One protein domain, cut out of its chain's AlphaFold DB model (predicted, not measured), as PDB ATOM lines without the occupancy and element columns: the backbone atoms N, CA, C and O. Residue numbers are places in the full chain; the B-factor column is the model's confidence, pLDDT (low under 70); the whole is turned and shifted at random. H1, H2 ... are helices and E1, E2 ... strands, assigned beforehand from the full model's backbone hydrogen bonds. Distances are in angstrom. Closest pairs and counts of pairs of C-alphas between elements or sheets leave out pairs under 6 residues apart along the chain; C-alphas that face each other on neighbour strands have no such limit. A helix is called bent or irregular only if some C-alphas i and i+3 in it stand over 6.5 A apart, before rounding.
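Overview. This is residues 18 to 101 of the 121 residues of the protein "Type I site-specific deoxyribonuclease, HsdR family protein" of Haloredivivus sp. (strain G17) (UniProt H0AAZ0). Little regular structure is here: a small parallel two-strand sheet, E1 beside E2, with H1 running back between them along the chain, long loops, and a tail whose residues 95 to 101 stick out. The 84 printed residues hold E1, H1, E2, H2, H3 in that order, mixed class, 31 residues in named elements. The whole is loose, radius of gyration of the C-alphas 15.3 A, spanning 52 by 27 by 24 A.

Along the chain. Find E1, residues 39 to 42, starting at C-alpha 39 (8.412, 118.980, 11.681), and E2, residues 65 to 68. H1, residues 48 to 60, is 19.5 A long and irregular: C-alphas 49 and 52 are 8.0 A apart. H2 is residues 82 to 85; H3, residues 94 to 99, ends at C-alpha 99 (37.379, 116.073, 26.935).

Arrangement. E1 and E2 are parallel at 20 degrees; look for N 40 and O 65, 2.8 A, within hydrogen-bond range. E1, H1, E2 form a strand-helix-strand unit, parallel neighbour strands with a helix between, its crossover right-handed. The closest C-alphas of E2 and H2 are Gly 68 and Phe 85, 6.3 A. H2 and H3 are apart. Every O i to N i+4 pair is within hydrogen-bond range in H3, 7 of 9 in H1; H2 is too short for one.

Size, cuts and confidence. The C-alphas farthest apart, Asp 25 and Glu 99, are 52.7 A apart. The printed part has no cut. The link E2 to H2 is long. Residues 47 to 50 and 74 to 85 have pLDDT under 70.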
ATOM      1  N   GLN A  18      17.936 120.508  -2.628       90.00
ATOM      2  CA  GLN A  18      17.828 120.758  -4.070       90.00
ATOM      3  C   GLN A  18      16.447 120.407  -4.642       90.00
ATOM      4  O   GLN A  18      16.097 120.871  -5.719       90.00
ATOM      5  N   LYS A  19      15.623 119.619  -3.934       90.88
ATOM      6  CA  LYS A  19      14.226 119.378  -4.338       90.88
ATOM      7  C   LYS A  19      13.322 120.603  -4.185       90.88
ATOM      8  O   LYS A  19      12.197 120.569  -4.675       90.88
ATOM      9  N   PHE A  20      13.818 121.660  -3.545       90.19
ATOM     10  CA  PHE A  20      13.175 122.970  -3.464       90.19
ATOM     11  C   PHE A  20      13.741 123.974  -4.478       90.19
ATOM     12  O   PHE A  20      13.565 125.184  -4.331       90.19
ATOM     13  N   GLN A  21      14.453 123.496  -5.499       90.56
ATOM     14  CA  GLN A  21      14.800 124.318  -6.649       90.56
ATOM     15  C   GLN A  21      13.532 124.583  -7.471       90.56
ATOM     16  O   GLN A  21      12.748 123.661  -7.691       90.56
ATOM     17  N   ARG A  22      13.321 125.845  -7.855       87.75
ATOM     18  CA  ARG A  22      12.231 126.245  -8.755       87.75
ATOM     19  C   ARG A  22      12.570 125.834 -10.181       87.75
ATOM     20  O   ARG A  22      13.746 125.859 -10.549       87.75
ATOM     21  N   ASP A  23      11.540 125.508 -10.945       86.00
ATOM     22  CA  ASP A  23      11.654 125.397 -12.395       86.00
ATOM     23  C   ASP A  23      11.693 126.807 -13.025       86.00
ATOM     24  O   ASP A  23      11.271 127.788 -12.404       86.00
ATOM     25  N   ASP A  24      12.251 126.931 -14.233       81.56
ATOM     26  CA  ASP A  24      12.515 128.232 -14.879       81.56
ATOM     27  C   ASP A  24      11.236 129.053 -15.151       81.56
ATOM     28  O   ASP A  24      11.288 130.274 -15.306       81.56
ATOM     29  N   ASP A  25      10.084 128.387 -15.209       84.06
ATOM     30  CA  ASP A  25       8.755 128.953 -15.427       84.06
ATOM     31  C   ASP A  25       8.000 129.295 -14.127       84.06
ATOM     32  O   ASP A  25       6.955 129.950 -14.172       84.06
ATOM     33  N   GLU A  26       8.528 128.920 -12.956       82.25
ATOM     34  CA  GLU A  26       7.903 129.187 -11.659       82.25
ATOM     35  C   GLU A  26       8.402 130.508 -11.033       82.25
ATOM     36  O   GLU A  26       9.502 130.604 -10.482       82.25
ATOM     37  N   GLU A  27       7.544 131.538 -10.988       82.88
ATOM     38  CA  GLU A  27       7.867 132.789 -10.274       82.88
ATOM     39  C   GLU A  27       8.102 132.573  -8.770       82.88
ATOM     40  O   GLU A  27       8.899 133.278  -8.148       82.88
ATOM     41  N   LYS A  28       7.414 131.603  -8.162       85.00
ATOM     42  CA  LYS A  28       7.530 131.237  -6.745       85.00
ATOM     43  C   LYS A  28       7.394 129.732  -6.600       85.00
ATOM     44  O   LYS A  28       6.612 129.118  -7.316       85.00
ATOM     45  N   PHE A  29       8.101 129.168  -5.624       90.31
ATOM     46  CA  PHE A  29       7.954 127.754  -5.314       90.31
ATOM     47  C   PHE A  29       6.524 127.475  -4.808       90.31
ATOM     48  O   PHE A  29       6.019 128.250  -3.987       90.31
ATOM     49  N   PRO A  30       5.856 126.409  -5.279       91.50
ATOM     50  CA  PRO A  30       4.469 126.140  -4.930       91.50
ATOM     51  C   PRO A  30       4.309 125.755  -3.458       91.50
ATOM     52  O   PRO A  30       5.177 125.119  -2.858       91.50
ATOM     53  N   LEU A  31       3.145 126.085  -2.897       91.44
ATOM     54  CA  LEU A  31       2.716 125.581  -1.597       91.44
ATOM     55  C   LEU A  31       2.551 124.053  -1.662       91.44
ATOM     56  O   LEU A  31       1.843 123.549  -2.532       91.44
ATOM     57  N   LEU A  32       3.183 123.325  -0.739       91.38
ATOM     58  CA  LEU A  32       3.066 121.867  -0.639       91.38
ATOM     59  C   LEU A  32       2.113 121.433   0.470       91.38
ATOM     60  O   LEU A  32       1.332 120.512   0.261       91.38
ATOM     61  N   SER A  33       2.169 122.089   1.628       90.44
ATOM     62  CA  SER A  33       1.219 121.873   2.719       90.44
ATOM     63  C   SER A  33       1.121 123.120   3.596       90.44
ATOM     64  O   SER A  33       2.099 123.844   3.763       90.44
ATOM     65  N   ASN A  34      -0.071 123.359   4.143       92.06
ATOM     66  CA  ASN A  34      -0.339 124.384   5.155       92.06
ATOM     67  C   ASN A  34      -0.473 123.791   6.567       92.06
ATOM     68  O   ASN A  34      -0.794 124.540   7.491       92.06
ATOM     69  N   ASP A  35      -0.272 122.483   6.740       90.56
ATOM     70  CA  ASP A  35      -0.419 121.841   8.044       90.56
ATOM     71  C   ASP A  35       0.626 122.346   9.042       90.56
ATOM     72  O   ASP A  35       1.796 122.555   8.713       90.56
ATOM     73  N   GLU A  36       0.181 122.526  10.283       91.69
ATOM     74  CA  GLU A  36       1.024 122.925  11.416       91.69
ATOM     75  C   GLU A  36       1.740 121.716  12.048       91.69
ATOM     76  O   GLU A  36       2.752 121.876  12.724       91.69
ATOM     77  N   ASP A  37       1.255 120.495  11.787       91.69
ATOM     78  CA  ASP A  37       1.807 119.233  12.304       91.69
ATOM     79  C   ASP A  37       2.922 118.673  11.397       91.69
ATOM     80  O   ASP A  37       2.987 117.486  11.077       91.69
ATOM     81  N   ILE A  38       3.796 119.562  10.917       91.81
ATOM     82  CA  ILE A  38       4.955 119.217  10.092       91.81
ATOM     83  C   ILE A  38       6.219 119.682  10.803       91.81
ATOM     84  O   ILE A  38       6.429 120.874  11.034       91.81
ATOM     85  N   TYR A  39       7.107 118.731  11.079       92.44
ATOM     86  CA  TYR A  39       8.412 118.980  11.681       92.44
ATOM     87  C   TYR A  39       9.505 118.815  10.627       92.44
ATOM     88  O   TYR A  39       9.684 117.739  10.056       92.44
ATOM     89  N   VAL A  40      10.259 119.882  10.375       91.94
ATOM     90  CA  VAL A  40      11.368 119.893   9.418       91.94
ATOM     91  C   VAL A  40      12.685 119.931  10.175       91.94
ATOM     92  O   VAL A  40      13.001 120.903  10.860       91.94
ATOM     93  N   MET A  41      13.481 118.879  10.007       92.44
ATOM     94  CA  MET A  41      14.848 118.802  10.516       92.44
ATOM     95  C   MET A  41      15.829 119.103   9.382       92.44
ATOM     96  O   MET A  41      15.805 118.441   8.345       92.44
ATOM     97  N   VAL A  42      16.674 120.114   9.569       89.94
ATOM     98  CA  VAL A  42      17.656 120.564   8.577       89.94
ATOM     99  C   VAL A  42      19.055 120.287   9.095       89.94
ATOM    100  O   VAL A  42      19.447 120.812  10.134       89.94
ATOM    101  N   ASP A  43      19.810 119.494   8.346       88.81
ATOM    102  CA  ASP A  43      21.233 119.280   8.593       88.81
ATOM    103  C   ASP A  43      22.079 120.371   7.914       88.81
ATOM    104  O   ASP A  43      21.707 120.905   6.865       88.81
ATOM    105  N   GLU A  44      23.197 120.731   8.537       85.19
ATOM    106  CA  GLU A  44      24.077 121.846   8.167       85.19
ATOM    107  C   GLU A  44      23.348 123.149   7.798       85.19
ATOM    108  O   GLU A  44      23.623 123.824   6.797       85.19
ATOM    109  N   ALA A  45      22.429 123.537   8.683       77.69
ATOM    110  CA  ALA A  45      21.477 124.637   8.539       77.69
ATOM    111  C   ALA A  45      22.090 126.038   8.306       77.69
ATOM    112  O   ALA A  45      21.367 127.010   8.081       77.69
ATOM    113  N   HIS A  46      23.415 126.164   8.373       71.75
ATOM    114  CA  HIS A  46      24.151 127.418   8.236       71.75
ATOM    115  C   HIS A  46      24.842 127.606   6.880       71.75
ATOM    116  O   HIS A  46      25.436 128.657   6.651       71.75
ATOM    117  N   ARG A  47      24.797 126.642   5.958       68.62
ATOM    118  CA  ARG A  47      25.522 126.784   4.688       68.62
ATOM    119  C   ARG A  47      24.862 127.857   3.805       68.62
ATOM    120  O   ARG A  47      23.790 127.646   3.248       68.62
ATOM    121  N   THR A  48      25.547 128.989   3.616       60.44
ATOM    122  CA  THR A  48      25.080 130.161   2.832       60.44
ATOM    123  C   THR A  48      24.668 129.843   1.393       60.44
ATOM    124  O   THR A  48      23.927 130.595   0.772       60.44
ATOM    125  N   GLN A  49      25.132 128.717   0.849       58.72
ATOM    126  CA  GLN A  49      24.764 128.231  -0.483       58.72
ATOM    127  C   GLN A  49      23.278 127.845  -0.599       58.72
ATOM    128  O   GLN A  49      22.800 127.629  -1.708       58.72
ATOM    129  N   TYR A  50      22.547 127.751   0.516       67.56
ATOM    130  CA  TYR A  50      21.159 127.288   0.537       67.56
ATOM    131  C   TYR A  50      20.125 128.388   0.780       67.56
ATOM    132  O   TYR A  50      18.950 128.055   0.892       67.56
ATOM    133  N   ASP A  51      20.506 129.669   0.828       77.62
ATOM    134  CA  ASP A  51      19.581 130.757   1.184       77.62
ATOM    135  C   ASP A  51      18.312 130.776   0.302       77.62
ATOM    136  O   ASP A  51      17.200 130.878   0.821       77.62
ATOM    137  N   GLU A  52      18.441 130.607  -1.021       83.44
ATOM    138  CA  GLU A  52      17.284 130.563  -1.931       83.44
ATOM    139  C   GLU A  52      16.440 129.294  -1.747       83.44
ATOM    140  O   GLU A  52      15.220 129.369  -1.602       83.44
ATOM    141  N   LEU A  53      17.079 128.124  -1.687       88.12
ATOM    142  CA  LEU A  53      16.375 126.849  -1.535       88.12
ATOM    143  C   LEU A  53      15.661 126.748  -0.179       88.12
ATOM    144  O   LEU A  53      14.557 126.215  -0.092       88.12
ATOM    145  N   ALA A  54      16.255 127.305   0.878       86.19
ATOM    146  CA  ALA A  54      15.645 127.394   2.198       86.19
ATOM    147  C   ALA A  54      14.420 128.322   2.194       86.19
ATOM    148  O   ALA A  54      13.412 128.013   2.829       86.19
ATOM    149  N   ASN A  55      14.470 129.432   1.452       87.25
ATOM    150  CA  ASN A  55      13.311 130.309   1.272       87.25
ATOM    151  C   ASN A  55      12.192 129.622   0.479       87.25
ATOM    152  O   ASN A  55      11.022 129.744   0.846       87.25
ATOM    153  N   ASN A  56      12.536 128.852  -0.555       91.00
ATOM    154  CA  ASN A  56      11.565 128.054  -1.303       91.00
ATOM    155  C   ASN A  56      10.917 126.992  -0.411       91.00
ATOM    156  O   ASN A  56       9.697 126.885  -0.393       91.00
ATOM    157  N   MET A  57      11.705 126.283   0.403       91.31
ATOM    158  CA  MET A  57      11.198 125.313   1.379       91.31
ATOM    159  C   MET A  57      10.220 125.938   2.379       91.31
ATOM    160  O   MET A  57       9.182 125.346   2.662       91.31
ATOM    161  N   ARG A  58      10.509 127.145   2.876       89.12
ATOM    162  CA  ARG A  58       9.588 127.892   3.750       89.12
ATOM    163  C   ARG A  58       8.333 128.363   3.043       89.12
ATOM    164  O   ARG A  58       7.266 128.363   3.635       89.12
ATOM    165  N   THR A  59       8.454 128.764   1.783       91.00
ATOM    166  CA  THR A  59       7.289 129.121   0.965       91.00
ATOM    167  C   THR A  59       6.394 127.899   0.749       91.00
ATOM    168  O   THR A  59       5.172 128.014   0.774       91.00
ATOM    169  N   ALA A  60       7.004 126.723   0.591       92.81
ATOM    170  CA  ALA A  60       6.306 125.460   0.404       92.81
ATOM    171  C   ALA A  60       5.605 124.944   1.671       92.81
ATOM    172  O   ALA A  60       4.581 124.271   1.556       92.81
ATOM    173  N   LEU A  61       6.181 125.208   2.848       93.50
ATOM    174  CA  LEU A  61       5.745 124.700   4.154       93.50
ATOM    175  C   LEU A  61       5.690 125.845   5.188       93.50
ATOM    176  O   LEU A  61       6.457 125.850   6.152       93.50
ATOM    177  N   PRO A  62       4.815 126.847   4.994       92.69
ATOM    178  CA  PRO A  62       4.851 128.101   5.749       92.69
ATOM    179  C   PRO A  62       4.599 127.944   7.252       92.69
ATOM    180  O   PRO A  62       5.087 128.764   8.029       92.69
ATOM    181  N   ASN A  63       3.869 126.902   7.653       93.00
ATOM    182  CA  ASN A  63       3.460 126.676   9.041       93.00
ATOM    183  C   ASN A  63       4.250 125.559   9.740       93.00
ATOM    184  O   ASN A  63       3.959 125.229  10.886       93.00
ATOM    185  N   ALA A  64       5.248 124.977   9.069       92.75
ATOM    186  CA  ALA A  64       6.039 123.902   9.646       92.75
ATOM    187  C   ALA A  64       6.956 124.400  10.775       92.75
ATOM    188  O   ALA A  64       7.457 125.529  10.764       92.75
ATOM    189  N   PHE A  65       7.242 123.517  11.730       91.31
ATOM    190  CA  PHE A  65       8.228 123.755  12.776       91.31
ATOM    191  C   PHE A  65       9.626 123.346  12.300       91.31
ATOM    192  O   PHE A  65       9.840 122.209  11.883       91.31
ATOM    193  N   TYR A  66      10.600 124.256  12.383       90.44
ATOM    194  CA  TYR A  66      11.947 124.046  11.845       90.44
ATOM    195  C   TYR A  66      12.993 123.871  12.947       90.44
ATOM    196  O   TYR A  66      13.167 124.750  13.790       90.44
ATOM    197  N   VAL A  67      13.761 122.784  12.873       89.94
ATOM    198  CA  VAL A  67      14.922 122.515  13.733       89.94
ATOM    199  C   VAL A  67      16.161 122.374  12.860       89.94
ATOM    200  O   VAL A  67      16.187 121.559  11.943       89.94
ATOM    201  N   GLY A  68      17.185 123.183  13.131       88.38
ATOM    202  CA  GLY A  68      18.450 123.160  12.400       88.38
ATOM    203  C   GLY A  68      19.586 122.590  13.244       88.38
ATOM    204  O   GLY A  68      19.766 123.001  14.389       88.38
ATOM    205  N   PHE A  69      20.380 121.703  12.654       87.81
ATOM    206  CA  PHE A  69      21.633 121.192  13.203       87.81
ATOM    207  C   PHE A  69      22.801 121.762  12.396       87.81
ATOM    208  O   PHE A  69      22.690 121.973  11.188       87.81
ATOM    209  N   THR A  70      23.916 122.071  13.053       85.56
ATOM    210  CA  THR A  70      25.158 122.446  12.364       85.56
ATOM    211  C   THR A  70      26.360 122.239  13.273       85.56
ATOM    212  O   THR A  70      26.306 122.579  14.456       85.56
ATOM    213  N   GLY A  71      27.453 121.721  12.711       84.69
ATOM    214  CA  GLY A  71      28.750 121.675  13.392       84.69
ATOM    215  C   GLY A  71      29.560 122.968  13.253       84.69
ATOM    216  O   GLY A  71      30.537 123.173  13.968       84.69
ATOM    217  N   THR A  72      29.164 123.861  12.341       79.25
ATOM    218  CA  THR A  72      29.889 125.103  12.040       79.25
ATOM    219  C   THR A  72      28.931 126.288  12.028       79.25
ATOM    220  O   THR A  72      28.629 126.861  10.974       79.25
ATOM    221  N   PRO A  73      28.415 126.693  13.203       73.88
ATOM    222  CA  PRO A  73      27.545 127.848  13.262       73.88
ATOM    223  C   PRO A  73      28.315 129.063  12.742       73.88
ATOM    224  O   PRO A  73      29.284 129.499  13.351       73.88
ATOM    225  N   ILE A  74      27.902 129.602  11.591       64.44
ATOM    226  CA  ILE A  74      28.470 130.846  11.061       64.44
ATOM    227  C   ILE A  74      28.330 131.946  12.119       64.44
ATOM    228  O   ILE A  74      27.249 132.510  12.314       64.44
ATOM    229  N   GLU A  75      29.449 132.273  12.757       59.00
ATOM    230  CA  GLU A  75      29.658 133.510  13.493       59.00
ATOM    231  C   GLU A  75      29.913 134.615  12.475       59.00
ATOM    232  O   GLU A  75      31.041 134.903  12.083       59.00
ATOM    233  N   LYS A  76      28.845 135.229  11.978       44.28
ATOM    234  CA  LYS A  76      28.974 136.532  11.335       44.28
ATOM    235  C   LYS A  76      28.009 137.484  11.989       44.28
ATOM    236  O   LYS A  76      26.794 137.270  11.993       44.28
ATOM    237  N   ASP A  77      28.599 138.531  12.550       46.25
ATOM    238  CA  ASP A  77      27.952 139.792  12.835       46.25
ATOM    239  C   ASP A  77      26.779 140.038  11.881       46.25
ATOM    240  O   ASP A  77      26.940 140.163  10.669       46.25
ATOM    241  N   LYS A  78      25.593 140.145  12.486       46.38
ATOM    242  CA  LYS A  78      24.367 140.706  11.910       46.38
ATOM    243  C   LYS A  78      23.691 139.855  10.809       46.38
ATOM    244  O   LYS A  78      23.857 140.095   9.622       46.38
ATOM    245  N   ARG A  79      22.708 139.050  11.254       47.00
ATOM    246  CA  ARG A  79      21.285 139.024  10.794       47.00
ATOM    247  C   ARG A  79      20.701 137.738  10.186       47.00
ATOM    248  O   ARG A  79      19.483 137.618  10.274       47.00
ATOM    249  N   ASN A  80      21.456 136.777   9.648       49.62
ATOM    250  CA  ASN A  80      20.807 135.736   8.816       49.62
ATOM    251  C   ASN A  80      20.432 134.415   9.512       49.62
ATOM    252  O   ASN A  80      19.357 133.886   9.243       49.62
ATOM    253  N   THR A  81      21.216 133.893  10.452       46.12
ATOM    254  CA  THR A  81      20.969 132.545  11.013       46.12
ATOM    255  C   THR A  81      19.993 132.530  12.193       46.12
ATOM    256  O   THR A  81      19.057 131.732  12.197       46.12
ATOM    257  N   LYS A  82      20.068 133.504  13.115       47.81
ATOM    258  CA  LYS A  82      19.040 133.689  14.169       47.81
ATOM    259  C   LYS A  82      17.639 133.960  13.615       47.81
ATOM    260  O   LYS A  82      16.651 133.586  14.232       47.81
ATOM    261  N   ARG A  83      17.540 134.607  12.449       49.97
ATOM    262  CA  ARG A  83      16.257 134.902  11.789       49.97
ATOM    263  C   ARG A  83      15.595 133.650  11.197       49.97
ATOM    264  O   ARG A  83      14.410 133.669  10.902       49.97
ATOM    265  N   THR A  84      16.378 132.593  11.025       58.84
ATOM    266  CA  THR A  84      16.064 131.426  10.200       58.84
ATOM    267  C   THR A  84      15.631 130.234  11.068       58.84
ATOM    268  O   THR A  84      14.678 129.551  10.700       58.84
ATOM    269  N   PHE A  85      16.253 130.026  12.237       68.62
ATOM    270  CA  PHE A  85      15.912 128.929  13.167       68.62
ATOM    271  C   PHE A  85      15.712 129.373  14.630       68.62
ATOM    272  O   PHE A  85      15.399 128.554  15.486       68.62
ATOM    273  N   GLY A  86      15.859 130.666  14.942       72.25
ATOM    274  CA  GLY A  86      15.683 131.185  16.300       72.25
ATOM    275  C   GLY A  86      16.932 131.066  17.183       72.25
ATOM    276  O   GLY A  86      18.057 131.285  16.728       72.25
ATOM    277  N   ASN A  87      16.721 130.818  18.478       79.00
ATOM    278  CA  ASN A  87      17.791 130.666  19.467       79.00
ATOM    279  C   ASN A  87      18.315 129.227  19.496       79.00
ATOM    280  O   ASN A  87      17.603 128.292  19.144       79.00
ATOM    281  N   TYR A  88      19.547 129.054  19.976       82.38
ATOM    282  CA  TYR A  88      20.081 127.724  20.262       82.38
ATOM    283  C   TYR A  88      19.212 127.023  21.312       82.38
ATOM    284  O   TYR A  88      18.967 127.598  22.373       82.38
ATOM    285  N   ILE A  89      18.774 125.801  21.003       88.25
ATOM    286  CA  ILE A  89      18.145 124.893  21.974       88.25
ATOM    287  C   ILE A  89      19.232 124.289  22.867       88.25
ATOM    288  O   ILE A  89      19.087 124.284  24.085       88.25
ATOM    289  N   ASP A  90      20.327 123.840  22.254       90.25
ATOM    290  CA  ASP A  90      21.485 123.269  22.933       90.25
ATOM    291  C   ASP A  90      22.771 123.504  22.121       90.25
ATOM    292  O   ASP A  90      22.713 123.871  20.939       90.25
ATOM    293  N   LYS A  91      23.933 123.335  22.758       89.06
ATOM    294  CA  LYS A  91      25.251 123.414  22.120       89.06
ATOM    295  C   LYS A  91      26.178 122.347  22.678       89.06
ATOM    296  O   LYS A  91      26.414 122.303  23.879       89.06
ATOM    297  N   TYR A  92      26.789 121.601  21.768       89.94
ATOM    298  CA  TYR A  92      27.850 120.652  22.061       89.94
ATOM    299  C   TYR A  92      29.083 121.018  21.234       89.94
ATOM    300  O   TYR A  92      29.010 121.071  20.004       89.94
ATOM    301  N   THR A  93      30.184 121.374  21.897       89.75
ATOM    302  CA  THR A  93      31.398 121.875  21.239       89.75
ATOM    303  C   THR A  93      32.420 120.769  21.001       89.75
ATOM    304  O   THR A  93      32.430 119.734  21.664       89.75
ATOM    305  N   ILE A  94      33.336 121.022  20.063       88.31
ATOM    306  CA  ILE A  94      34.473 120.130  19.805       88.31
ATOM    307  C   ILE A  94      35.327 119.958  21.071       88.31
ATOM    308  O   ILE A  94      35.767 118.847  21.352       88.31
ATOM    309  N   ASP A  95      35.509 121.019  21.867       89.06
ATOM    310  CA  ASP A  95      36.272 120.954  23.121       89.06
ATOM    311  C   ASP A  95      35.663 119.941  24.102       89.06
ATOM    312  O   ASP A  95      36.379 119.088  24.624       89.06
ATOM    313  N   GLN A  96      34.335 119.962  24.275       90.75
ATOM    314  CA  GLN A  96      33.621 118.988  25.113       90.75
ATOM    315  C   GLN A  96      33.813 117.557  24.590       90.75
ATOM    316  O   GLN A  96      34.109 116.640  25.354       90.75
ATOM    317  N   SER A  97      33.732 117.371  23.272       91.25
ATOM    318  CA  SER A  97      33.922 116.062  22.641       91.25
ATOM    319  C   SER A  97      35.325 115.485  22.812       91.25
ATOM    320  O   SER A  97      35.501 114.274  22.987       91.25
ATOM    321  N   ILE A  98      36.342 116.348  22.811       90.94
ATOM    322  CA  ILE A  98      37.726 115.958  23.085       90.94
ATOM    323  C   ILE A  98      37.897 115.582  24.562       90.94
ATOM    324  O   ILE A  98      38.527 114.562  24.856       90.94
ATOM    325  N   GLU A  99      37.331 116.361  25.491       92.12
ATOM    326  CA  GLU A  99      37.379 116.073  26.935       92.12
ATOM    327  C   GLU A  99      36.762 114.705  27.269       92.12
ATOM    328  O   GLU A  99      37.324 113.938  28.058       92.12
ATOM    329  N   GLU A 100      35.661 114.351  26.603       94.06
ATOM    330  CA  GLU A 100      34.970 113.066  26.760       94.06
ATOM    331  C   GLU A 100      35.624 111.907  25.988       94.06
ATOM    332  O   GLU A 100      35.193 110.757  26.099       94.06
ATOM    333  N   LYS A 101      36.713 112.171  25.250       89.75
ATOM    334  CA  LYS A 101      37.422 111.202  24.392       89.75
ATOM    335  C   LYS A 101      36.542 110.606  23.286       89.75
ATOM    336  O   LYS A 101      36.804 109.487  22.834       89.75
TER     337      LYS A 101